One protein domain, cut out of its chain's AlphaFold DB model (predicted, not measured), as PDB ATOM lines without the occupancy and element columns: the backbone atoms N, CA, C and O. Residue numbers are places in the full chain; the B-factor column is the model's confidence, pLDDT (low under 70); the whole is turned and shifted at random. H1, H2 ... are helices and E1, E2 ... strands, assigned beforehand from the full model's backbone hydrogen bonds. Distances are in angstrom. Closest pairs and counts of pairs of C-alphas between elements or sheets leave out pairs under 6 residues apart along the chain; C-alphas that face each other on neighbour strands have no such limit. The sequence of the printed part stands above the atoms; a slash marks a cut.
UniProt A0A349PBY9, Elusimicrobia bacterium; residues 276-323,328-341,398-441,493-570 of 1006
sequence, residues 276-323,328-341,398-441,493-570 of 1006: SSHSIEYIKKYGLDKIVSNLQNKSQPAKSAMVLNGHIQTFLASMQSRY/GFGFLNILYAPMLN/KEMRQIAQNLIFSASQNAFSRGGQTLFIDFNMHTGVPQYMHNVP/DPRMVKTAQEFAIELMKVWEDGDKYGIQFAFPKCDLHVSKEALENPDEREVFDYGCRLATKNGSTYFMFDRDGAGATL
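This is residues 276 to 323, 328 to 341, 398 to 441 and 493 to 570 of the 1006 residues of a protein of Elusimicrobia bacterium (UniProt A0A349PBY9). A strongly twisted sheet of five parallel strands is covered on one face by the long helices H5 and H7, side by side, with H3 on that face too but beside the strands. H2 and H4, nearly side by side, only graze the sheet, as does H1, and the short strand E6 comes near the sheet with Leu 570. The printed part has 184 residues with seven named helices and six named strands, along the chain E1 H1 H2 E2 H3 H4 E3 H5 E4 H6 H7 E5 E6. The sheet's order is E1 E2 E3 E4 E5, and the class is mixed, helices and strands. The whole is compact, with a radius of gyration of the C-alphas of 16.1 A and spans of 50 by 41 by 32 A.

E1 is residues 276 to 279, its first C-alpha at (180.139, 241.689, 272.183); H1 is 280 to 286 and H2 305 to 320, 22.5 A long. E2 is 328 to 330, H3 332 to 339, H4 398 to 412, 20.9 A, and E3 425 to 430, 16.4 A. H5 is 494 to 513, 28.7 A, from C-alpha 494 at (180.940, 223.773, 246.952). E4 is 525 to 530, 15.4 A, H6 532 to 536, H7 538 to 554, 24.5 A, E5 557 to 561, 12.5 A, and E6 568 to 570, ending at C-alpha 570 (185.707, 234.868, 267.543).

Between E1 and E2, N 278 and O 328 are within hydrogen-bond range at 2.8 A; between E2 and E3, N 329 and O 426 at 2.9 A; between E3 and E4, N 429 and O 527 at 2.8 A; between E4 and E5, N 528 and O 558 at 2.8 A. E4, H6, H7 and E5 form a strand-helix-strand unit, two parallel neighbour strands with helices between, its crossover right-handed. In two layers, helices on one face of a sheet, H5 and H7 have heights over the sheet of 9.7 A and 9.5 A. They touch at a shallow tilt of 10 degrees, the same way, closest at the C-alphas of Glu 512 and Leu 550, 5.8 A. H5, the hub, also touches H3 (C-alphas of Ile 334 and Ala 500, 4.9 A) and H4 (Ala 404 and Leu 507, 5.1 A). H6 touches H7 only at the corner. E6 pairs with no named strand. O i to N i+4 pairs are all within range in H1, H2, H4 and H6, but 2 of 4 in H3, 15 of 16 in H5 and 12 of 13 in H7.

The C-alphas farthest apart, of Gln 296 and Glu 536, are 49.9 A apart. Cuts leave out 324 to 327, 342 to 397 and 442 to 492, with gaps of 11.7, 14.0 and 9.3 A. The links H1 to H2, H4 to E3 and H5 to E4 are long. The pLDDT is under 70 at 415 to 419 and 564 to 568.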
ATOM      1  N   SER A 276     180.818 242.917 272.609       89.75
ATOM      2  CA  SER A 276     180.139 241.689 272.183       89.75
ATOM      3  C   SER A 276     180.484 241.241 270.766       89.75
ATOM      4  O   SER A 276     180.679 242.062 269.877       89.75
ATOM      5  N   SER A 277     180.484 239.920 270.561       88.88
ATOM      6  CA  SER A 277     180.448 239.292 269.235       88.88
ATOM      7  C   SER A 277     179.041 238.807 268.918       88.88
ATOM      8  O   SER A 277     178.341 238.296 269.800       88.88
ATOM      9  N   HIS A 278     178.648 238.939 267.657       91.06
ATOM     10  CA  HIS A 278     177.322 238.625 267.152       91.06
ATOM     11  C   HIS A 278     177.404 237.728 265.919       91.06
ATOM     12  O   HIS A 278     178.395 237.709 265.186       91.06
ATOM     13  N   SER A 279     176.313 237.023 265.652       91.88
ATOM     14  CA  SER A 279     176.120 236.272 264.421       91.88
ATOM     15  C   SER A 279     175.115 236.979 263.523       91.88
ATOM     16  O   SER A 279     174.028 237.356 263.969       91.88
ATOM     17  N   ILE A 280     175.444 237.125 262.238       94.25
ATOM     18  CA  ILE A 280     174.483 237.659 261.266       94.25
ATOM     19  C   ILE A 280     173.307 236.699 261.036       94.25
ATOM     20  O   ILE A 280     172.260 237.137 260.568       94.25
ATOM     21  N   GLU A 281     173.445 235.412 261.387       93.56
ATOM     22  CA  GLU A 281     172.356 234.433 261.262       93.56
ATOM     23  C   GLU A 281     171.166 234.771 262.148       93.56
ATOM     24  O   GLU A 281     170.029 234.571 261.734       93.56
ATOM     25  N   TYR A 282     171.400 235.370 263.320       94.06
ATOM     26  CA  TYR A 282     170.311 235.869 264.156       94.06
ATOM     27  C   TYR A 282     169.444 236.869 263.374       94.06
ATOM     28  O   TYR A 282     168.222 236.745 263.303       94.06
ATOM     29  N   ILE A 283     170.095 237.843 262.730       95.12
ATOM     30  CA  ILE A 283     169.435 238.915 261.971       95.12
ATOM     31  C   ILE A 283     168.758 238.350 260.717       95.12
ATOM     32  O   ILE A 283     167.671 238.789 260.342       95.12
ATOM     33  N   LYS A 284     169.377 237.364 260.059       94.69
ATOM     34  CA  LYS A 284     168.784 236.686 258.902       94.69
ATOM     35  C   LYS A 284     167.541 235.894 259.285       94.69
ATOM     36  O   LYS A 284     166.563 235.983 258.556       94.69
ATOM     37  N   LYS A 285     167.568 235.165 260.401       93.50
ATOM     38  CA  LYS A 285     166.468 234.299 260.846       93.50
ATOM     39  C   LYS A 285     165.269 235.084 261.353       93.50
ATOM     40  O   LYS A 285     164.140 234.768 260.999       93.50
ATOM     41  N   TYR A 286     165.518 236.098 262.178       93.31
ATOM     42  CA  TYR A 286     164.465 236.781 262.932       93.31
ATOM     43  C   TYR A 286     164.158 238.194 262.425       93.31
ATOM     44  O   TYR A 286     163.165 238.791 262.831       93.31
ATOM     45  N   GLY A 287     164.978 238.743 261.525       94.12
ATOM     46  CA  GLY A 287     164.857 240.140 261.125       94.12
ATOM     47  C   GLY A 287     165.200 241.075 262.284       94.12
ATOM     48  O   GLY A 287     166.191 240.876 262.990       94.12
ATOM     49  N   LEU A 288     164.398 242.123 262.459       92.94
ATOM     50  CA  LEU A 288     164.580 243.135 263.496       92.94
ATOM     51  C   LEU A 288     163.281 243.318 264.282       92.94
ATOM     52  O   LEU A 288     162.436 244.136 263.910       92.94
ATOM     53  N   ASP A 289     163.146 242.563 265.375       88.81
ATOM     54  CA  ASP A 289     161.996 242.642 266.278       88.81
ATOM     55  C   ASP A 289     162.402 242.893 267.741       88.81
ATOM     56  O   ASP A 289     162.671 244.042 268.127       88.81
ATOM     57  N   LYS A 290     162.484 241.835 268.562       84.88
ATOM     58  CA  LYS A 290     162.691 241.950 270.015       84.88
ATOM     59  C   LYS A 290     164.043 242.548 270.366       84.88
ATOM     60  O   LYS A 290     164.165 243.306 271.329       84.88
ATOM     61  N   ILE A 291     165.056 242.240 269.562       80.00
ATOM     62  CA  ILE A 291     166.429 242.683 269.795       80.00
ATOM     63  C   ILE A 291     166.614 244.202 269.634       80.00
ATOM     64  O   ILE A 291     167.475 244.813 270.267       80.00
ATOM     65  N   VAL A 292     165.745 244.827 268.835       80.88
ATOM     66  CA  VAL A 292     165.629 246.280 268.674       80.88
ATOM     67  C   VAL A 292     164.281 246.770 269.205       80.88
ATOM     68  O   VAL A 292     163.640 247.641 268.621       80.88
ATOM     69  N   SER A 293     163.826 246.212 270.332       75.06
ATOM     70  CA  SER A 293     162.512 246.520 270.917       75.06
ATOM     71  C   SER A 293     162.280 248.007 271.197       75.06
ATOM     72  O   SER A 293     161.136 248.446 271.187       75.06
ATOM     73  N   ASN A 294     163.352 248.789 271.355       73.44
ATOM     74  CA  ASN A 294     163.315 250.243 271.501       73.44
ATOM     75  C   ASN A 294     162.874 251.003 270.234       73.44
ATOM     76  O   ASN A 294     162.600 252.197 270.319       73.44
ATOM     77  N   LEU A 295     162.842 250.354 269.068       82.19
ATOM     78  CA  LEU A 295     162.363 250.939 267.817       82.19
ATOM     79  C   LEU A 295     160.874 250.633 267.618       82.19
ATOM     80  O   LEU A 295     160.424 249.509 267.860       82.19
ATOM     81  N   GLN A 296     160.123 251.628 267.138       84.38
ATOM     82  CA  GLN A 296     158.675 251.521 266.907       84.38
ATOM     83  C   GLN A 296     158.322 250.565 265.759       84.38
ATOM     84  O   GLN A 296     157.333 249.843 265.845       84.38
ATOM     85  N   ASN A 297     159.145 250.527 264.709       88.44
ATOM     86  CA  ASN A 297     158.911 249.701 263.527       88.44
ATOM     87  C   ASN A 297     159.712 248.401 263.598       88.44
ATOM     88  O   ASN A 297     160.874 248.411 264.011       88.44
ATOM     89  N   LYS A 298     159.091 247.294 263.173       90.88
ATOM     90  CA  LYS A 298     159.708 245.961 263.110       90.88
ATOM     91  C   LYS A 298     159.939 245.552 261.659       90.88
ATOM     92  O   LYS A 298     159.172 245.953 260.784       90.88
ATOM     93  N   SER A 299     160.977 244.757 261.405       94.00
ATOM     94  CA  SER A 299     161.303 244.265 260.061       94.00
ATOM     95  C   SER A 299     161.307 242.743 260.010       94.00
ATOM     96  O   SER A 299     161.926 242.093 260.852       94.00
ATOM     97  N   GLN A 300     160.658 242.188 258.987       95.44
ATOM     98  CA  GLN A 300     160.749 240.767 258.650       95.44
ATOM     99  C   GLN A 300     162.168 240.405 258.181       95.44
ATOM    100  O   GLN A 300     162.899 241.288 257.731       95.44
ATOM    101  N   PRO A 301     162.570 239.124 258.219       95.94
ATOM    102  CA  PRO A 301     163.822 238.638 257.643       95.94
ATOM    103  C   PRO A 301     164.164 239.189 256.250       95.94
ATOM    104  O   PRO A 301     163.318 239.265 255.353       95.94
ATOM    105  N   ALA A 302     165.437 239.542 256.048       96.31
ATOM    106  CA  ALA A 302     165.913 240.128 254.797       96.31
ATOM    107  C   ALA A 302     165.820 239.133 253.629       96.31
ATOM    108  O   ALA A 302     166.286 237.999 253.726       96.31
ATOM    109  N   LYS A 303     165.274 239.575 252.490       94.12
ATOM    110  CA  LYS A 303     165.160 238.767 251.258       94.12
ATOM    111  C   LYS A 303     166.277 239.022 250.237       94.12
ATOM    112  O   LYS A 303     166.347 238.333 249.230       94.12
ATOM    113  N   SER A 304     167.149 239.997 250.487       94.00
ATOM    114  CA  SER A 304     168.302 240.308 249.637       94.00
ATOM    115  C   SER A 304     169.491 240.766 250.479       94.00
ATOM    116  O   SER A 304     169.320 241.216 251.615       94.00
ATOM    117  N   ALA A 305     170.697 240.668 249.918       95.38
ATOM    118  CA  ALA A 305     171.926 241.129 250.561       95.38
ATOM    119  C   ALA A 305     171.871 242.621 250.949       95.38
ATOM    120  O   ALA A 305     172.229 242.991 252.062       95.38
ATOM    121  N   MET A 306     171.340 243.482 250.075       95.44
ATOM    122  CA  MET A 306     171.252 244.920 250.360       95.44
ATOM    123  C   MET A 306     170.333 245.223 251.554       95.44
ATOM    124  O   MET A 306     170.674 246.033 252.414       95.44
ATOM    125  N   VAL A 307     169.191 244.532 251.656       96.50
ATOM    126  CA  VAL A 307     168.295 244.673 252.817       96.50
ATOM    127  C   VAL A 307     168.964 244.133 254.084       96.50
ATOM    128  O   VAL A 307     168.844 244.747 255.144       96.50
ATOM    129  N   LEU A 308     169.726 243.037 253.981       96.94
ATOM    130  CA  LEU A 308     170.494 242.515 255.113       96.94
ATOM    131  C   LEU A 308     171.539 243.525 255.608       96.94
ATOM    132  O   LEU A 308     171.654 243.705 256.818       96.94
ATOM    133  N   ASN A 309     172.245 244.230 254.718       96.50
ATOM    134  CA  ASN A 309     173.150 245.315 255.121       96.50
ATOM    135  C   ASN A 309     172.413 246.406 255.913       96.50
ATOM    136  O   ASN A 309     172.896 246.824 256.965       96.50
ATOM    137  N   GLY A 310     171.220 246.812 255.464       94.75
ATOM    138  CA  GLY A 310     170.381 247.764 256.199       94.75
ATOM    139  C   GLY A 310     169.970 247.254 257.587       94.75
ATOM    140  O   GLY A 310     169.980 248.010 258.564       94.75
ATOM    141  N   HIS A 311     169.678 245.955 257.713       95.69
ATOM    142  CA  HIS A 311     169.387 245.352 259.014       95.69
ATOM    143  C   HIS A 311     170.616 245.308 259.925       95.69
ATOM    144  O   HIS A 311     170.505 245.656 261.098       95.69
ATOM    145  N   ILE A 312     171.786 244.937 259.395       94.44
ATOM    146  CA  ILE A 312     173.056 244.937 260.134       94.44
ATOM    147  C   ILE A 312     173.370 246.346 260.652       94.44
ATOM    148  O   ILE A 312     173.704 246.506 261.825       94.44
ATOM    149  N   GLN A 313     173.209 247.378 259.819       91.12
ATOM    150  CA  GLN A 313     173.446 248.766 260.221       91.12
ATOM    151  C   GLN A 313     172.487 249.209 261.335       91.12
ATOM    152  O   GLN A 313     172.921 249.774 262.338       91.12
ATOM    153  N   THR A 314     171.193 248.906 261.198       91.12
ATOM    154  CA  THR A 314     170.178 249.240 262.213       91.12
ATOM    155  C   THR A 314     170.434 248.497 263.528       91.12
ATOM    156  O   THR A 314     170.318 249.073 264.611       91.12
ATOM    157  N   PHE A 315     170.836 247.227 263.444       91.69
ATOM    158  CA  PHE A 315     171.238 246.424 264.593       91.69
ATOM    159  C   PHE A 315     172.441 247.046 265.318       91.69
ATOM    160  O   PHE A 315     172.369 247.281 266.524       91.69
ATOM    161  N   LEU A 316     173.514 247.374 264.591       89.69
ATOM    162  CA  LEU A 316     174.719 247.998 265.151       89.69
ATOM    163  C   LEU A 316     174.407 249.345 265.817       89.69
ATOM    164  O   LEU A 316     174.874 249.602 266.929       89.69
ATOM    165  N   ALA A 317     173.570 250.170 265.179       86.06
ATOM    166  CA  ALA A 317     173.111 251.445 265.724       86.06
ATOM    167  C   ALA A 317     172.376 251.273 267.061       86.06
ATOM    168  O   ALA A 317     172.650 251.983 268.030       86.06
ATOM    169  N   SER A 318     171.472 250.293 267.135       87.06
ATOM    170  CA  SER A 318     170.740 249.982 268.365       87.06
ATOM    171  C   SER A 318     171.677 249.458 269.459       87.06
ATOM    172  O   SER A 318     171.611 249.907 270.607       87.06
ATOM    173  N   MET A 319     172.594 248.550 269.114       87.62
ATOM    174  CA  MET A 319     173.483 247.904 270.082       87.62
ATOM    175  C   MET A 319     174.507 248.845 270.695       87.62
ATOM    176  O   MET A 319     174.720 248.801 271.904       87.62
ATOM    177  N   GLN A 320     175.093 249.760 269.934       83.88
ATOM    178  CA  GLN A 320     176.122 250.656 270.469       83.88
ATOM    179  C   GLN A 320     175.649 251.510 271.652       83.88
ATOM    180  O   GLN A 320     176.435 251.880 272.524       83.88
ATOM    181  N   SER A 321     174.358 251.828 271.721       83.06
ATOM    182  CA  SER A 321     173.800 252.558 272.863       83.06
ATOM    183  C   SER A 321     173.878 251.769 274.184       83.06
ATOM    184  O   SER A 321     173.877 252.371 275.259       83.06
ATOM    185  N   ARG A 322     174.006 250.436 274.106       87.94
ATOM    186  CA  ARG A 322     173.965 249.486 275.229       87.94
ATOM    187  C   ARG A 322     175.325 248.874 275.585       87.94
ATOM    188  O   ARG A 322     175.483 248.367 276.696       87.94
ATOM    189  N   TYR A 323     176.300 248.964 274.682       90.62
ATOM    190  CA  TYR A 323     177.679 248.507 274.875       90.62
ATOM    191  C   TYR A 323     178.647 249.701 274.989       90.62
ATOM    192  O   TYR A 323     178.386 250.789 274.465       90.62
ATOM    193  N   GLY A 328     181.175 243.158 266.929       90.75
ATOM    194  CA  GLY A 328     181.682 242.498 265.732       90.75
ATOM    195  C   GLY A 328     180.891 241.277 265.341       90.75
ATOM    196  O   GLY A 328     180.042 240.784 266.081       90.75
ATOM    197  N   PHE A 329     181.178 240.808 264.134       92.62
ATOM    198  CA  PHE A 329     180.463 239.708 263.508       92.62
ATOM    199  C   PHE A 329     181.394 238.537 263.237       92.62
ATOM    200  O   PHE A 329     182.406 238.688 262.548       92.62
ATOM    201  N   GLY A 330     181.022 237.380 263.784       90.44
ATOM    202  CA  GLY A 330     181.657 236.092 263.528       90.44
ATOM    203  C   GLY A 330     181.293 235.529 262.156       90.44
ATOM    204  O   GLY A 330     180.173 235.734 261.687       90.44
ATOM    205  N   PHE A 331     182.215 234.779 261.538       92.12
ATOM    206  CA  PHE A 331     181.975 234.006 260.306       92.12
ATOM    207  C   PHE A 331     181.344 234.812 259.161       92.12
ATOM    208  O   PHE A 331     180.530 234.278 258.405       92.12
ATOM    209  N   LEU A 332     181.695 236.097 259.034       95.19
ATOM    210  CA  LEU A 332     180.926 237.050 258.234       95.19
ATOM    211  C   LEU A 332     180.733 236.557 256.798       95.19
ATOM    212  O   LEU A 332     179.602 236.398 256.359       95.19
ATOM    213  N   ASN A 333     181.812 236.256 256.075       96.75
ATOM    214  CA  ASN A 333     181.722 235.837 254.674       96.75
ATOM    215  C   ASN A 333     181.024 234.486 254.469       96.75
ATOM    216  O   ASN A 333     180.367 234.298 253.446       96.75
ATOM    217  N   ILE A 334     181.130 233.572 255.434       96.00
ATOM    218  CA  ILE A 334     180.510 232.243 255.365       96.00
ATOM    219  C   ILE A 334     178.999 232.361 255.539       96.00
ATOM    220  O   ILE A 334     178.233 231.909 254.691       96.00
ATOM    221  N   LEU A 335     178.565 233.019 256.615       95.94
ATOM    222  CA  LEU A 335     177.147 233.181 256.934       95.94
ATOM    223  C   LEU A 335     176.438 234.089 255.917       95.94
ATOM    224  O   LEU A 335     175.222 234.004 255.730       95.94
ATOM    225  N   TYR A 336     177.185 234.955 255.227       96.69
ATOM    226  CA  TYR A 336     176.647 235.859 254.213       96.69
ATOM    227  C   TYR A 336     176.500 235.177 252.844       96.69
ATOM    228  O   TYR A 336     175.604 235.538 252.083       96.69
ATOM    229  N   ALA A 337     177.311 234.156 252.535       96.94
ATOM    230  CA  ALA A 337     177.345 233.489 251.226       96.94
ATOM    231  C   ALA A 337     175.970 233.063 250.654       96.94
ATOM    232  O   ALA A 337     175.758 233.253 249.450       96.94
ATOM    233  N   PRO A 338     174.997 232.577 251.453       96.06
ATOM    234  CA  PRO A 338     173.659 232.250 250.948       96.06
ATOM    235  C   PRO A 338     172.874 233.460 250.418       96.06
ATOM    236  O   PRO A 338     172.048 233.325 249.522       96.06
ATOM    237  N   MET A 339     173.145 234.665 250.929       96.56
ATOM    238  CA  MET A 339     172.524 235.909 250.451       96.56
ATOM    239  C   MET A 339     173.126 236.405 249.130       96.56
ATOM    240  O   MET A 339     172.609 237.349 248.538       96.56
ATOM    241  N   LEU A 340     174.217 235.777 248.684       96.38
ATOM    242  CA  LEU A 340     174.898 236.026 247.411       96.38
ATOM    243  C   LEU A 340     174.666 234.884 246.403       96.38
ATOM    244  O   LEU A 340     175.020 235.023 245.236       96.38
ATOM    245  N   ASN A 341     174.062 233.778 246.854       91.38
ATOM    246  CA  ASN A 341     173.574 232.658 246.043       91.38
ATOM    247  C   ASN A 341     172.080 232.495 246.289       91.38
ATOM    248  O   ASN A 341     171.637 231.556 246.950       91.38
ATOM    249  N   LYS A 398     181.093 241.849 240.352       96.81
ATOM    250  CA  LYS A 398     180.761 243.285 240.370       96.81
ATOM    251  C   LYS A 398     179.611 243.594 241.331       96.81
ATOM    252  O   LYS A 398     179.672 244.579 242.059       96.81
ATOM    253  N   GLU A 399     178.583 242.755 241.363       96.50
ATOM    254  CA  GLU A 399     177.474 242.914 242.310       96.50
ATOM    255  C   GLU A 399     177.939 242.635 243.743       96.50
ATOM    256  O   GLU A 399     177.679 243.439 244.637       96.50
ATOM    257  N   MET A 400     178.718 241.567 243.960       97.56
ATOM    258  CA  MET A 400     179.318 241.277 245.268       97.56
ATOM    259  C   MET A 400     180.229 242.411 245.754       97.56
ATOM    260  O   MET A 400     180.155 242.790 246.922       97.56
ATOM    261  N   ARG A 401     181.031 243.009 244.861       98.00
ATOM    262  CA  ARG A 401     181.831 244.215 245.130       98.00
ATOM    263  C   ARG A 401     180.962 245.363 245.638       98.00
ATOM    264  O   ARG A 401     181.332 246.020 246.606       98.00
ATOM    265  N   GLN A 402     179.812 245.597 245.007       98.12
ATOM    266  CA  GLN A 402     178.897 246.672 245.391       98.12
ATOM    267  C   GLN A 402     178.255 246.422 246.764       98.12
ATOM    268  O   GLN A 402     178.145 247.350 247.568       98.12
ATOM    269  N   ILE A 403     177.878 245.173 247.061       98.19
ATOM    270  CA  ILE A 403     177.373 244.764 248.383       98.19
ATOM    271  C   ILE A 403     178.451 244.937 249.459       98.19
ATOM    272  O   ILE A 403     178.173 245.502 250.518       98.19
ATOM    273  N   ALA A 404     179.681 244.496 249.179       98.19
ATOM    274  CA  ALA A 404     180.829 244.649 250.068       98.19
ATOM    275  C   ALA A 404     181.136 246.128 250.345       98.19
ATOM    276  O   ALA A 404     181.333 246.517 251.496       98.19
ATOM    277  N   GLN A 405     181.126 246.962 249.299       97.81
ATOM    278  CA  GLN A 405     181.332 248.403 249.418       97.81
ATOM    279  C   GLN A 405     180.257 249.032 250.304       97.81
ATOM    280  O   GLN A 405     180.593 249.753 251.241       97.81
ATOM    281  N   ASN A 406     178.979 248.733 250.055       97.19
ATOM    282  CA  ASN A 406     177.895 249.247 250.884       97.19
ATOM    283  C   ASN A 406     178.065 248.836 252.355       97.19
ATOM    284  O   ASN A 406     177.941 249.694 253.224       97.19
ATOM    285  N   LEU A 407     178.402 247.575 252.635       96.00
ATOM    286  CA  LEU A 407     178.586 247.085 254.002       96.00
ATOM    287  C   LEU A 407     179.731 247.806 254.733       96.00
ATOM    288  O   LEU A 407     179.540 248.279 255.852       96.00
ATOM    289  N   ILE A 408     180.904 247.923 254.104       96.00
ATOM    290  CA  ILE A 408     182.088 248.535 254.727       96.00
ATOM    291  C   ILE A 408     181.890 250.038 254.940       96.00
ATOM    292  O   ILE A 408     182.108 250.514 256.053       96.00
ATOM    293  N   PHE A 409     181.410 250.777 253.934       94.38
ATOM    294  CA  PHE A 409     181.160 252.216 254.082       94.38
ATOM    295  C   PHE A 409     180.050 252.504 255.097       94.38
ATOM    296  O   PHE A 409     180.193 253.404 255.926       94.38
ATOM    297  N   SER A 410     178.982 251.700 255.099       90.12
ATOM    298  CA  SER A 410     177.914 251.832 256.096       90.12
ATOM    299  C   SER A 410     178.399 251.496 257.500       90.12
ATOM    300  O   SER A 410     177.814 251.981 258.448       90.12
ATOM    301  N   ALA A 411     179.455 250.700 257.678       89.69
ATOM    302  CA  ALA A 411     180.074 250.474 258.983       89.69
ATOM    303  C   ALA A 411     181.041 251.612 259.371       89.69
ATOM    304  O   ALA A 411     181.064 252.030 260.531       89.69
ATOM    305  N   SER A 412     181.803 252.147 258.412       89.50
ATOM    306  CA  SER A 412     182.867 253.128 258.655       89.50
ATOM    307  C   SER A 412     182.386 254.580 258.772       89.50
ATOM    308  O   SER A 412     183.085 255.409 259.352       89.50
ATOM    309  N   GLN A 413     181.219 254.910 258.209       86.00
ATOM    310  CA  GLN A 413     180.683 256.280 258.130       86.00
ATOM    311  C   GLN A 413     179.418 256.503 258.972       86.00
ATOM    312  O   GLN A 413     178.706 257.488 258.782       86.00
ATOM    313  N   ASN A 414     179.122 255.613 259.918       75.00
ATOM    314  CA  ASN A 414     178.038 255.847 260.869       75.00
ATOM    315  C   ASN A 414     178.372 257.056 261.755       75.00
ATOM    316  O   ASN A 414     179.378 257.035 262.460       75.00
ATOM    317  N   ALA A 415     177.529 258.091 261.700       60.94
ATOM    318  CA  ALA A 415     177.693 259.349 262.440       60.94
ATOM    319  C   ALA A 415     176.602 259.593 263.506       60.94
ATOM    320  O   ALA A 415     176.625 260.607 264.193       60.94
ATOM    321  N   PHE A 416     175.651 258.666 263.671       65.94
ATOM    322  CA  PHE A 416     174.656 258.667 264.766       65.94
ATOM    323  C   PHE A 416     175.199 258.060 266.071       65.94
ATOM    324  O   PHE A 416     174.485 257.855 267.051       65.94
ATOM    325  N   SER A 417     176.461 257.681 266.051       65.00
ATOM    326  CA  SER A 417     177.151 256.930 267.075       65.00
ATOM    327  C   SER A 417     177.615 257.820 268.226       65.00
ATOM    328  O   SER A 417     177.813 259.023 268.080       65.00
ATOM    329  N   ARG A 418     177.796 257.218 269.406       69.56
ATOM    330  CA  ARG A 418     178.136 257.908 270.665       69.56
ATOM    331  C   ARG A 418     179.266 258.936 270.485       69.56
ATOM    332  O   ARG A 418     180.385 258.548 270.161       69.56
ATOM    333  N   GLY A 419     179.010 260.213 270.773       68.94
ATOM    334  CA  GLY A 419     180.020 261.276 270.647       68.94
ATOM    335  C   GLY A 419     180.396 261.636 269.202       68.94
ATOM    336  O   GLY A 419     181.441 262.242 268.977       68.94
ATOM    337  N   GLY A 420     179.599 261.204 268.219       71.44
ATOM    338  CA  GLY A 420     179.869 261.384 266.791       71.44
ATOM    339  C   GLY A 420     181.047 260.559 266.255       71.44
ATOM    340  O   GLY A 420     181.605 260.912 265.221       71.44
ATOM    341  N   GLN A 421     181.467 259.496 266.955       75.12
ATOM    342  CA  GLN A 421     182.618 258.655 266.576       75.12
ATOM    343  C   GLN A 421     182.201 257.459 265.715       75.12
ATOM    344  O   GLN A 421     181.183 256.848 266.020       75.12
ATOM    345  N   THR A 422     182.991 257.014 264.740       79.75
ATOM    346  CA  THR A 422     182.703 255.752 264.028       79.75
ATOM    347  C   THR A 422     182.603 254.575 265.010       79.75
ATOM    348  O   THR A 422     183.316 254.515 266.007       79.75
ATOM    349  N   LEU A 423     181.712 253.616 264.760       83.81
ATOM    350  CA  LEU A 423     181.598 252.416 265.592       83.81
ATOM    351  C   LEU A 423     182.895 251.591 265.580       83.81
ATOM    352  O   LEU A 423     183.459 251.334 264.519       83.81
ATOM    353  N   PHE A 424     183.313 251.108 266.753       87.69
ATOM    354  CA  PHE A 424     184.354 250.085 266.856       87.69
ATOM    355  C   PHE A 424     183.770 248.754 266.373       87.69
ATOM    356  O   PHE A 424     183.010 248.121 267.109       87.69
ATOM    357  N   ILE A 425     184.079 248.386 265.126       91.25
ATOM    358  CA  ILE A 425     183.537 247.190 264.470       91.25
ATOM    359  C   ILE A 425     184.646 246.237 264.048       91.25
ATOM    360  O   ILE A 425     185.632 246.665 263.449       91.25
ATOM    361  N   ASP A 426     184.420 244.949 264.279       92.75
ATOM    362  CA  ASP A 426     185.320 243.857 263.912       92.75
ATOM    363  C   ASP A 426     184.598 242.860 262.992       92.75
ATOM    364  O   ASP A 426     183.530 242.331 263.329       92.75
ATOM    365  N   PHE A 427     185.153 242.612 261.804       94.88
ATOM    366  CA  PHE A 427     184.638 241.622 260.858       94.88
ATOM    367  C   PHE A 427     185.579 240.421 260.800       94.88
ATOM    368  O   PHE A 427     186.706 240.528 260.318       94.88
ATOM    369  N   ASN A 428     185.075 239.270 261.253       94.00
ATOM    370  CA  ASN A 428     185.818 238.014 261.295       94.00
ATOM    371  C   ASN A 428     185.654 237.276 259.961       94.00
ATOM    372  O   ASN A 428     184.611 236.677 259.667       94.00
ATOM    373  N   MET A 429     186.702 237.350 259.153       94.94
ATOM    374  CA  MET A 429     186.813 236.848 257.792       94.94
ATOM    375  C   MET A 429     187.552 235.514 257.778       94.94
ATOM    376  O   MET A 429     188.620 235.393 258.365       94.94
ATOM    377  N   HIS A 430     187.015 234.522 257.078       94.38
ATOM    378  CA  HIS A 430     187.607 233.184 257.010       94.38
ATOM    379  C   HIS A 430     188.068 232.857 255.588       94.38
ATOM    380  O   HIS A 430     187.389 233.212 254.620       94.38
ATOM    381  N   THR A 431     189.205 232.170 255.460       95.31
ATOM    382  CA  THR A 431     189.787 231.743 254.173       95.31
ATOM    383  C   THR A 431     188.994 230.638 253.486       95.31
ATOM    384  O   THR A 431     189.053 230.509 252.268       95.31
ATOM    385  N   GLY A 432     188.212 229.882 254.248       92.56
ATOM    386  CA  GLY A 432     187.319 228.833 253.782       92.56
ATOM    387  C   GLY A 432     186.257 228.534 254.831       92.56
ATOM    388  O   GLY A 432     186.149 229.235 255.836       92.56
ATOM    389  N   VAL A 433     185.442 227.507 254.590       91.31
ATOM    390  CA  VAL A 433     184.419 227.070 255.548       91.31
ATOM    391  C   VAL A 433     185.049 226.038 256.485       91.31
ATOM    392  O   VAL A 433     185.437 224.969 256.005       91.31
ATOM    393  N   PRO A 434     185.131 226.298 257.804       86.62
ATOM    394  CA  PRO A 434     185.701 225.347 258.749       86.62
ATOM    395  C   PRO A 434     184.940 224.024 258.749       86.62
ATOM    396  O   PRO A 434     183.710 224.012 258.670       86.62
ATOM    397  N   GLN A 435     185.648 222.905 258.918       80.81
ATOM    398  CA  GLN A 435     185.072 221.560 258.789       80.81
ATOM    399  C   GLN A 435     183.831 221.325 259.670       80.81
ATOM    400  O   GLN A 435     182.900 220.635 259.257       80.81
ATOM    401  N   TYR A 436     183.784 221.912 260.869       79.81
ATOM    402  CA  TYR A 436     182.641 221.784 261.780       79.81
ATOM    403  C   TYR A 436     181.369 222.501 261.282       79.81
ATOM    404  O   TYR A 436     180.283 222.189 261.760       79.81
ATOM    405  N   MET A 437     181.473 223.411 260.304       85.38
ATOM    406  CA  MET A 437     180.332 224.085 259.667       85.38
ATOM    407  C   MET A 437     179.877 223.422 258.362       85.38
ATOM    408  O   MET A 437     178.815 223.769 257.850       85.38
ATOM    409  N   HIS A 438     180.630 222.460 257.811       87.12
ATOM    410  CA  HIS A 438     180.318 221.871 256.494       87.12
ATOM    411  C   HIS A 438     178.930 221.239 256.431       87.12
ATOM    412  O   HIS A 438     178.257 221.324 255.407       87.12
ATOM    413  N   ASN A 439     178.490 220.646 257.538       85.81
ATOM    414  CA  ASN A 439     177.196 219.978 257.646       85.81
ATOM    415  C   ASN A 439     176.095 220.875 258.226       85.81
ATOM    416  O   ASN A 439     174.974 220.407 258.423       85.81
ATOM    417  N   VAL A 440     176.397 222.143 258.511       88.69
ATOM    418  CA  VAL A 440     175.423 223.101 259.038       88.69
ATOM    419  C   VAL A 440     174.597 223.650 257.870       88.69
ATOM    420  O   VAL A 440     175.174 224.154 256.901       88.69
ATOM    421  N   PRO A 441     173.260 223.542 257.909       91.62
ATOM    422  CA  PRO A 441     172.385 224.014 256.841       91.62
ATOM    423  C   PRO A 441     172.467 225.522 256.663       91.62
ATOM    424  O   PRO A 441     172.411 226.286 257.624       91.62
ATOM    425  N   ASP A 493     178.507 223.128 251.038       94.56
ATOM    426  CA  ASP A 493     178.214 223.004 249.606       94.56
ATOM    427  C   ASP A 493     179.292 223.750 248.791       94.56
ATOM    428  O   ASP A 493     179.576 224.914 249.096       94.56
ATOM    429  N   PRO A 494     179.880 223.142 247.741       95.00
ATOM    430  CA  PRO A 494     180.940 223.773 246.952       95.00
ATOM    431  C   PRO A 494     180.589 225.175 246.430       95.00
ATOM    432  O   PRO A 494     181.461 226.040 246.342       95.00
ATOM    433  N   ARG A 495     179.307 225.438 246.130       95.00
ATOM    434  CA  ARG A 495     178.823 226.760 245.699       95.00
ATOM    435  C   ARG A 495     178.898 227.784 246.834       95.00
ATOM    436  O   ARG A 495     179.298 228.927 246.597       95.00
ATOM    437  N   MET A 496     178.552 227.381 248.060       96.31
ATOM    438  CA  MET A 496     178.638 228.227 249.256       96.31
ATOM    439  C   MET A 496     180.090 228.492 249.639       96.31
ATOM    440  O   MET A 496     180.453 229.652 249.829       96.31
ATOM    441  N   VAL A 497     180.932 227.450 249.663       96.75
ATOM    442  CA  VAL A 497     182.372 227.563 249.948       96.75
ATOM    443  C   VAL A 497     183.026 228.543 248.980       96.75
ATOM    444  O   VAL A 497     183.631 229.526 249.414       96.75
ATOM    445  N   LYS A 498     182.832 228.341 247.668       96.31
ATOM    446  CA  LYS A 498     183.439 229.220 246.666       96.31
ATOM    447  C   LYS A 498     182.938 230.653 246.805       96.31
ATOM    448  O   LYS A 498     183.726 231.587 246.723       96.31
ATOM    449  N   THR A 499     181.650 230.855 247.069       97.12
ATOM    450  CA  THR A 499     181.113 232.213 247.223       97.12
ATOM    451  C   THR A 499     181.606 232.905 248.488       97.12
ATOM    452  O   THR A 499     181.895 234.098 248.446       97.12
ATOM    453  N   ALA A 500     181.766 232.180 249.597       97.56
ATOM    454  CA  ALA A 500     182.341 232.723 250.824       97.56
ATOM    455  C   ALA A 500     183.785 233.209 250.606       97.56
ATOM    456  O   ALA A 500     184.143 234.298 251.060       97.56
ATOM    457  N   GLN A 501     184.599 232.439 249.877       97.94
ATOM    458  CA  GLN A 501     185.968 232.812 249.495       97.94
ATOM    459  C   GLN A 501     185.981 234.027 248.562       97.94
ATOM    460  O   GLN A 501     186.697 235.007 248.780       97.94
ATOM    461  N   GLU A 502     185.138 233.994 247.529       97.88
ATOM    462  CA  GLU A 502     185.035 235.069 246.551       97.88
ATOM    463  C   GLU A 502     184.603 236.391 247.196       97.88
ATOM    464  O   GLU A 502     185.198 237.439 246.920       97.88
ATOM    465  N   PHE A 503     183.615 236.340 248.090       98.12
ATOM    466  CA  PHE A 503     183.131 237.501 248.824       98.12
ATOM    467  C   PHE A 503     184.158 238.026 249.828       98.12
ATOM    468  O   PHE A 503     184.295 239.241 249.956       98.12
ATOM    469  N   ALA A 504     184.943 237.154 250.475       98.38
ATOM    470  CA  ALA A 504     186.047 237.593 251.328       98.38
ATOM    471  C   ALA A 504     187.062 238.445 250.560       98.38
ATOM    472  O   ALA A 504     187.447 239.520 251.021       98.38
ATOM    473  N   ILE A 505     187.425 238.020 249.348       98.56
ATOM    474  CA  ILE A 505     188.290 238.802 248.459       98.56
ATOM    475  C   ILE A 505     187.605 240.109 248.027       98.56
ATOM    476  O   ILE A 505     188.259 241.149 247.987       98.56
ATOM    477  N   GLU A 506     186.302 240.102 247.712       98.44
ATOM    478  CA  GLU A 506     185.591 241.346 247.375       98.44
ATOM    479  C   GLU A 506     185.504 242.325 248.547       98.44
ATOM    480  O   GLU A 506     185.604 243.525 248.315       98.44
ATOM    481  N   LEU A 507     185.390 241.857 249.790       98.50
ATOM    482  CA  LEU A 507     185.496 242.705 250.979       98.50
ATOM    483  C   LEU A 507     186.921 243.263 251.128       98.50
ATOM    484  O   LEU A 507     187.090 244.480 251.222       98.50
ATOM    485  N   MET A 508     187.956 242.414 251.036       98.50
ATOM    486  CA  MET A 508     189.379 242.808 251.078       98.50
ATOM    487  C   MET A 508     189.766 243.832 250.026       98.50
ATOM    488  O   MET A 508     190.473 244.786 250.342       98.50
ATOM    489  N   LYS A 509     189.237 243.723 248.811       98.50
ATOM    490  CA  LYS A 509     189.409 244.759 247.793       98.50
ATOM    491  C   LYS A 509     188.870 246.122 248.261       98.50
ATOM    492  O   LYS A 509     189.357 247.141 247.798       98.50
ATOM    493  N   VAL A 510     187.825 246.206 249.104       98.38
ATOM    494  CA  VAL A 510     187.232 247.511 249.505       98.38
ATOM    495  C   VAL A 510     188.169 248.155 250.499       98.38
ATOM    496  O   VAL A 510     188.535 249.312 250.326       98.38
ATOM    497  N   TRP A 511     188.618 247.378 251.487       97.94
ATOM    498  CA  TRP A 511     189.678 247.808 252.386       97.94
ATOM    499  C   TRP A 511     190.928 248.231 251.617       97.94
ATOM    500  O   TRP A 511     191.534 249.230 251.983       97.94
ATOM    501  N   GLU A 512     191.294 247.515 250.552       97.25
ATOM    502  CA  GLU A 512     192.445 247.830 249.702       97.25
ATOM    503  C   GLU A 512     192.305 249.169 248.962       97.25
ATOM    504  O   GLU A 512     193.285 249.911 248.867       97.25
ATOM    505  N   ASP A 513     191.112 249.459 248.437       96.75
ATOM    506  CA  ASP A 513     190.808 250.715 247.746       96.75
ATOM    507  C   ASP A 513     190.819 251.905 248.712       96.75
ATOM    508  O   ASP A 513     191.229 252.989 248.313       96.75
ATOM    509  N   GLY A 514     190.428 251.694 249.975       95.62
ATOM    510  CA  GLY A 514     190.320 252.743 250.988       95.62
ATOM    511  C   GLY A 514     189.075 253.618 250.814       95.62
ATOM    512  O   GLY A 514     188.117 253.256 250.126       95.62
ATOM    513  N   ASP A 515     189.067 254.773 251.479       94.25
ATOM    514  CA  ASP A 515     188.026 255.783 251.296       94.25
ATOM    515  C   ASP A 515     188.111 256.452 249.907       94.25
ATOM    516  O   ASP A 515     188.895 256.059 249.043       94.25
ATOM    517  N   LYS A 516     187.318 257.507 249.671       94.69
ATOM    518  CA  LYS A 516     187.328 258.266 248.403       94.69
ATOM    519  C   LYS A 516     188.735 258.695 247.955       94.69
ATOM    520  O   LYS A 516     188.971 258.845 246.757       94.69
ATOM    521  N   TYR A 517     189.638 258.933 248.899       95.44
ATOM    522  CA  TYR A 517     190.998 259.390 248.657       95.44
ATOM    523  C   TYR A 517     192.037 258.283 248.833       95.44
ATOM    524  O   TYR A 517     193.230 258.572 248.805       95.44
ATOM    525  N   GLY A 518     191.622 257.030 249.013       94.06
ATOM    526  CA  GLY A 518     192.511 255.901 249.263       94.06
ATOM    527  C   GLY A 518     193.085 255.848 250.678       94.06
ATOM    528  O   GLY A 518     194.089 255.170 250.903       94.06
ATOM    529  N   ILE A 519     192.487 256.567 251.634       93.69
ATOM    530  CA  ILE A 519     192.877 256.515 253.045       93.69
ATOM    531  C   ILE A 519     192.304 255.245 253.679       93.69
ATOM    532  O   ILE A 519     191.181 254.829 253.396       93.69
ATOM    533  N   GLN A 520     193.071 254.627 254.573       93.44
ATOM    534  CA  GLN A 520     192.679 253.394 255.247       93.44
ATOM    535  C   GLN A 520     191.496 253.612 256.185       93.44
ATOM    536  O   GLN A 520     191.483 254.561 256.980       93.44
ATOM    537  N   PHE A 521     190.552 252.676 256.169       92.62
ATOM    538  CA  PHE A 521     189.476 252.624 257.151       92.62
ATOM    539  C   PHE A 521     190.035 252.340 258.552       92.62
ATOM    540  O   PHE A 521     190.881 251.464 258.731       92.62
ATOM    541  N   ALA A 522     189.549 253.072 259.557       89.12
ATOM    542  CA  ALA A 522     189.808 252.737 260.960       89.12
ATOM    543  C   ALA A 522     188.999 251.498 261.384       89.12
ATOM    544  O   ALA A 522     189.525 250.605 262.047       89.12
ATOM    545  N   PHE A 523     187.740 251.449 260.935       91.69
ATOM    546  CA  PHE A 523     186.771 250.376 261.141       91.69
ATOM    547  C   PHE A 523     185.918 250.206 259.875       91.69
ATOM    548  O   PHE A 523     185.766 251.181 259.134       91.69
ATOM    549  N   PRO A 524     185.324 249.028 259.631       93.38
ATOM    550  CA  PRO A 524     185.486 247.792 260.399       93.38
ATOM    551  C   PRO A 524     186.895 247.209 260.234       93.38
ATOM    552  O   PRO A 524     187.527 247.397 259.192       93.38
ATOM    553  N   LYS A 525     187.396 246.506 261.251       93.56
ATOM    554  CA  LYS A 525     188.645 245.751 261.133       93.56
ATOM    555  C   LYS A 525     188.457 244.512 260.272       93.56
ATOM    556  O   LYS A 525     187.398 243.889 260.294       93.56
ATOM    557  N   CYS A 526     189.502 244.181 259.522       95.56
ATOM    558  CA  CYS A 526     189.582 242.974 258.713       95.56
ATOM    559  C   CYS A 526     190.355 241.900 259.488       95.56
ATOM    560  O   CYS A 526     191.574 241.775 259.322       95.56
ATOM    561  N   ASP A 527     189.649 241.140 260.323       95.19
ATOM    562  CA  ASP A 527     190.229 240.037 261.089       95.19
ATOM    563  C   ASP A 527     190.203 238.774 260.228       95.19
ATOM    564  O   ASP A 527     189.172 238.122 260.086       95.19
ATOM    565  N   LEU A 528     191.327 238.458 259.587       96.25
ATOM    566  CA  LEU A 528     191.480 237.300 258.716       96.25
ATOM    567  C   LEU A 528     191.981 236.097 259.514       96.25
ATOM    568  O   LEU A 528     193.111 236.079 260.004       96.25
ATOM    569  N   HIS A 529     191.139 235.080 259.604       94.12
ATOM    570  CA  HIS A 529     191.429 233.822 260.268       94.12
ATOM    571  C   HIS A 529     192.385 232.964 259.439       94.12
ATOM    572  O   HIS A 529     192.176 232.752 258.246       94.12
ATOM    573  N   VAL A 530     193.439 232.478 260.091       92.94
ATOM    574  CA  VAL A 530     194.503 231.655 259.516       92.94
ATOM    575  C   VAL A 530     194.512 230.317 260.245       92.94
ATOM    576  O   VAL A 530     194.963 230.225 261.391       92.94
ATOM    577  N   SER A 531     194.008 229.289 259.567       90.00
ATOM    578  CA  SER A 531     194.067 227.895 260.003       90.00
ATOM    579  C   SER A 531     195.177 227.130 259.274       90.00
ATOM    580  O   SER A 531     195.910 227.679 258.449       90.00
ATOM    581  N   LYS A 532     195.296 225.830 259.554       87.94
ATOM    582  CA  LYS A 532     196.175 224.930 258.802       87.94
ATOM    583  C   LYS A 532     195.745 224.842 257.335       87.94
ATOM    584  O   LYS A 532     196.582 224.921 256.439       87.94
ATOM    585  N   GLU A 533     194.442 224.744 257.089       90.06
ATOM    586  CA  GLU A 533     193.844 224.676 255.756       90.06
ATOM    587  C   GLU A 533     194.108 225.952 254.954       90.06
ATOM    588  O   GLU A 533     194.455 225.849 253.782       90.06
ATOM    589  N   ALA A 534     194.086 227.130 255.590       92.06
ATOM    590  CA  ALA A 534     194.470 228.396 254.957       92.06
ATOM    591  C   ALA A 534     195.875 228.366 254.324       92.06
ATOM    592  O   ALA A 534     196.149 229.091 253.368       92.06
ATOM    593  N   LEU A 535     196.777 227.544 254.869       92.06
ATOM    594  CA  LEU A 535     198.164 227.437 254.422       92.06
ATOM    595  C   LEU A 535     198.394 226.278 253.444       92.06
ATOM    596  O   LEU A 535     199.339 226.346 252.659       92.06
ATOM    597  N   GLU A 536     197.563 225.233 253.500       90.31
ATOM    598  CA  GLU A 536     197.763 223.958 252.792       90.31
ATOM    599  C   GLU A 536     196.760 223.721 251.646       90.31
ATOM    600  O   GLU A 536     197.109 223.076 250.656       90.31
ATOM    601  N   ASN A 537     195.529 224.234 251.746       93.25
ATOM    602  CA  ASN A 537     194.512 224.127 250.699       93.25
ATOM    603  C   ASN A 537     194.708 225.242 249.650       93.25
ATOM    604  O   ASN A 537     194.666 226.413 250.022       93.25
ATOM    605  N   PRO A 538     194.860 224.929 248.347       95.25
ATOM    606  CA  PRO A 538     195.102 225.940 247.313       95.25
ATOM    607  C   PRO A 538     194.026 227.032 247.190       95.25
ATOM    608  O   PRO A 538     194.369 228.192 246.970       95.25
ATOM    609  N   ASP A 539     192.743 226.688 247.344       93.81
ATOM    610  CA  ASP A 539     191.638 227.652 247.230       93.81
ATOM    611  C   ASP A 539     191.586 228.591 248.444       93.81
ATOM    612  O   ASP A 539     191.330 229.787 248.310       93.81
ATOM    613  N   GLU A 540     191.852 228.071 249.644       96.06
ATOM    614  CA  GLU A 540     191.948 228.909 250.845       96.06
ATOM    615  C   GLU A 540     193.228 229.751 250.858       96.06
ATOM    616  O   GLU A 540     193.210 230.904 251.305       96.06
ATOM    617  N   ARG A 541     194.318 229.206 250.306       97.00
ATOM    618  CA  ARG A 541     195.598 229.898 250.153       97.00
ATOM    619  C   ARG A 541     195.463 231.148 249.292       97.00
ATOM    620  O   ARG A 541     196.063 232.164 249.623       97.00
ATOM    621  N   GLU A 542     194.623 231.124 248.256       97.50
ATOM    622  CA  GLU A 542     194.319 232.309 247.441       97.50
ATOM    623  C   GLU A 542     193.772 233.466 248.299       97.50
ATOM    624  O   GLU A 542     194.199 234.618 248.164       97.50
ATOM    625  N   VAL A 543     192.845 233.170 249.219       98.31
ATOM    626  CA  VAL A 543     192.258 234.173 250.121       98.31
ATOM    627  C   VAL A 543     193.301 234.667 251.128       98.31
ATOM    628  O   VAL A 543     193.405 235.875 251.360       98.31
ATOM    629  N   PHE A 544     194.101 233.757 251.690       98.25
ATOM    630  CA  PHE A 544     195.207 234.090 252.592       98.25
ATOM    631  C   PHE A 544     196.231 235.026 251.932       98.25
ATOM    632  O   PHE A 544     196.540 236.090 252.475       98.25
ATOM    633  N   ASP A 545     196.698 234.682 250.730       98.38
ATOM    634  CA  ASP A 545     197.675 235.469 249.977       98.38
ATOM    635  C   ASP A 545     197.112 236.860 249.621       98.38
ATOM    636  O   ASP A 545     197.839 237.862 249.647       98.38
ATOM    637  N   TYR A 546     195.800 236.967 249.369       98.44
ATOM    638  CA  TYR A 546     195.134 238.264 249.216       98.44
ATOM    639  C   TYR A 546     195.182 239.092 250.506       98.44
ATOM    640  O   TYR A 546     195.448 240.297 250.465       98.44
ATOM    641  N   GLY A 547     194.978 238.457 251.662       98.12
ATOM    642  CA  GLY A 547     195.157 239.080 252.972       98.12
ATOM    643  C   GLY A 547     196.574 239.615 253.189       98.12
ATOM    644  O   GLY A 547     196.737 240.736 253.680       98.12
ATOM    645  N   CYS A 548     197.599 238.871 252.765       98.06
ATOM    646  CA  CYS A 548     198.992 239.331 252.774       98.06
ATOM    647  C   CYS A 548     199.214 240.527 251.842       98.06
ATOM    648  O   CYS A 548     199.855 241.502 252.237       98.06
ATOM    649  N   ARG A 549     198.629 240.515 250.638       97.69
ATOM    650  CA  ARG A 549     198.659 241.665 249.719       97.69
ATOM    651  C   ARG A 549     198.015 242.909 250.334       97.69
ATOM    652  O   ARG A 549     198.583 243.996 250.234       97.69
ATOM    653  N   LEU A 550     196.847 242.768 250.962       97.31
ATOM    654  CA  LEU A 550     196.166 243.872 251.641       97.31
ATOM    655  C   LEU A 550     197.035 244.442 252.775       97.31
ATOM    656  O   LEU A 550     197.184 245.661 252.889       97.31
ATOM    657  N   ALA A 551     197.679 243.571 253.558       95.88
ATOM    658  CA  ALA A 551     198.607 243.973 254.610       95.88
ATOM    659  C   ALA A 551     199.798 244.779 254.056       95.88
ATOM    660  O   ALA A 551     200.126 245.822 254.618       95.88
ATOM    661  N   THR A 552     200.391 244.363 252.930       93.50
ATOM    662  CA  THR A 552     201.446 245.133 252.243       93.50
ATOM    663  C   THR A 552     200.948 246.496 251.778       93.50
ATOM    664  O   THR A 552     201.631 247.501 251.964       93.50
ATOM    665  N   LYS A 553     199.773 246.544 251.139       93.38
ATOM    666  CA  LYS A 553     199.302 247.765 250.483       93.38
ATOM    667  C   LYS A 553     198.871 248.833 251.471       93.38
ATOM    668  O   LYS A 553     199.099 250.013 251.215       93.38
ATOM    669  N   ASN A 554     198.220 248.450 252.565       93.31
ATOM    670  CA  ASN A 554     197.747 249.445 253.515       93.31
ATOM    671  C   ASN A 554     197.643 248.985 254.977       93.31
ATOM    672  O   ASN A 554     197.138 249.727 255.815       93.31
ATOM    673  N   GLY A 555     198.115 247.782 255.306       93.88
ATOM    674  CA  GLY A 555     198.139 247.281 256.678       93.88
ATOM    675  C   GLY A 555     196.772 246.946 257.271       93.88
ATOM    676  O   GLY A 555     196.698 246.759 258.478       93.88
ATOM    677  N   SER A 556     195.678 246.883 256.507       95.06
ATOM    678  CA  SER A 556     194.334 246.684 257.093       95.06
ATOM    679  C   SER A 556     194.106 245.295 257.707       95.06
ATOM    680  O   SER A 556     193.243 245.160 258.570       95.06
ATOM    681  N   THR A 557     194.878 244.282 257.305       96.12
ATOM    682  CA  THR A 557     194.721 242.892 257.763       96.12
ATOM    683  C   THR A 557     195.223 242.674 259.195       96.12
ATOM    684  O   THR A 557     196.330 243.088 259.566       96.12
ATOM    685  N   TYR A 558     194.431 241.953 259.985       95.56
ATOM    686  CA  TYR A 558     194.816 241.347 261.258       95.56
ATOM    687  C   TYR A 558     194.748 239.831 261.079       95.56
ATOM    688  O   TYR A 558     193.703 239.303 260.719       95.56
ATOM    689  N   PHE A 559     195.865 239.132 261.259       95.50
ATOM    690  CA  PHE A 559     195.936 237.682 261.101       95.50
ATOM    691  C   PHE A 559     195.611 237.016 262.435       95.50
ATOM    692  O   PHE A 559     196.409 237.084 263.373       95.50
ATOM    693  N   MET A 560     194.443 236.383 262.512       92.56
ATOM    694  CA  MET A 560     193.977 235.644 263.683       92.56
ATOM    695  C   MET A 560     194.392 234.184 263.550       92.56
ATOM    696  O   MET A 560     194.009 233.519 262.594       92.56
ATOM    697  N   PHE A 561     195.189 233.670 264.484       90.50
ATOM    698  CA  PHE A 561     195.692 232.305 264.370       90.50
ATOM    699  C   PHE A 561     194.753 231.292 265.029       90.50
ATOM    700  O   PHE A 561     194.577 231.280 266.257       90.50
ATOM    701  N   ASP A 562     194.220 230.396 264.201       85.88
ATOM    702  CA  ASP A 562     193.335 229.303 264.586       85.88
ATOM    703  C   ASP A 562     194.125 227.994 264.604       85.88
ATOM    704  O   ASP A 562     194.319 227.323 263.587       85.88
ATOM    705  N   ARG A 563     194.670 227.664 265.781       76.19
ATOM    706  CA  ARG A 563     195.469 226.445 266.007       76.19
ATOM    707  C   ARG A 563     194.678 225.317 266.653       76.19
ATOM    708  O   ARG A 563     195.092 224.163 266.601       76.19
ATOM    709  N   ASP A 564     193.540 225.641 267.242       57.78
ATOM    710  CA  ASP A 564     192.843 224.709 268.098       57.78
ATOM    711  C   ASP A 564     191.805 223.927 267.296       57.78
ATOM    712  O   ASP A 564     190.777 224.462 266.879       57.78
ATOM    713  N   GLY A 565     192.059 222.636 267.099       51.81
ATOM    714  CA  GLY A 565     191.049 221.718 266.588       51.81
ATOM    715  C   GLY A 565     189.794 221.697 267.476       51.81
ATOM    716  O   GLY A 565     189.882 221.758 268.702       51.81
ATOM    717  N   ALA A 566     188.631 221.570 266.825       47.56
ATOM    718  CA  ALA A 566     187.273 221.536 267.388       47.56
ATOM    719  C   ALA A 566     186.850 222.797 268.178       47.56
ATOM    720  O   ALA A 566     186.635 222.757 269.387       47.56
ATOM    721  N   GLY A 567     186.658 223.914 267.475       56.50
ATOM    722  CA  GLY A 567     185.999 225.101 268.020       56.50
ATOM    723  C   GLY A 567     186.011 226.274 267.045       56.50
ATOM    724  O   GLY A 567     186.805 226.305 266.111       56.50
ATOM    725  N   ALA A 568     185.120 227.230 267.274       66.50
ATOM    726  CA  ALA A 568     185.040 228.486 266.546       66.50
ATOM    727  C   ALA A 568     185.780 229.586 267.313       66.50
ATOM    728  O   ALA A 568     185.433 229.872 268.458       66.50
ATOM    729  N   THR A 569     186.766 230.231 266.691       75.69
ATOM    730  CA  THR A 569     187.373 231.449 267.240       75.69
ATOM    731  C   THR A 569     186.545 232.662 266.841       75.69
ATOM    732  O   THR A 569     186.219 232.833 265.671       75.69
ATOM    733  N   LEU A 570     186.266 233.545 267.795       73.88
ATOM    734  CA  LEU A 570     185.707 234.868 267.543       73.88
ATOM    735  C   LEU A 570     186.651 235.928 268.110       73.88
ATOM    736  O   LEU A 570     186.987 235.889 269.292       73.88
TER     737      LEU A 570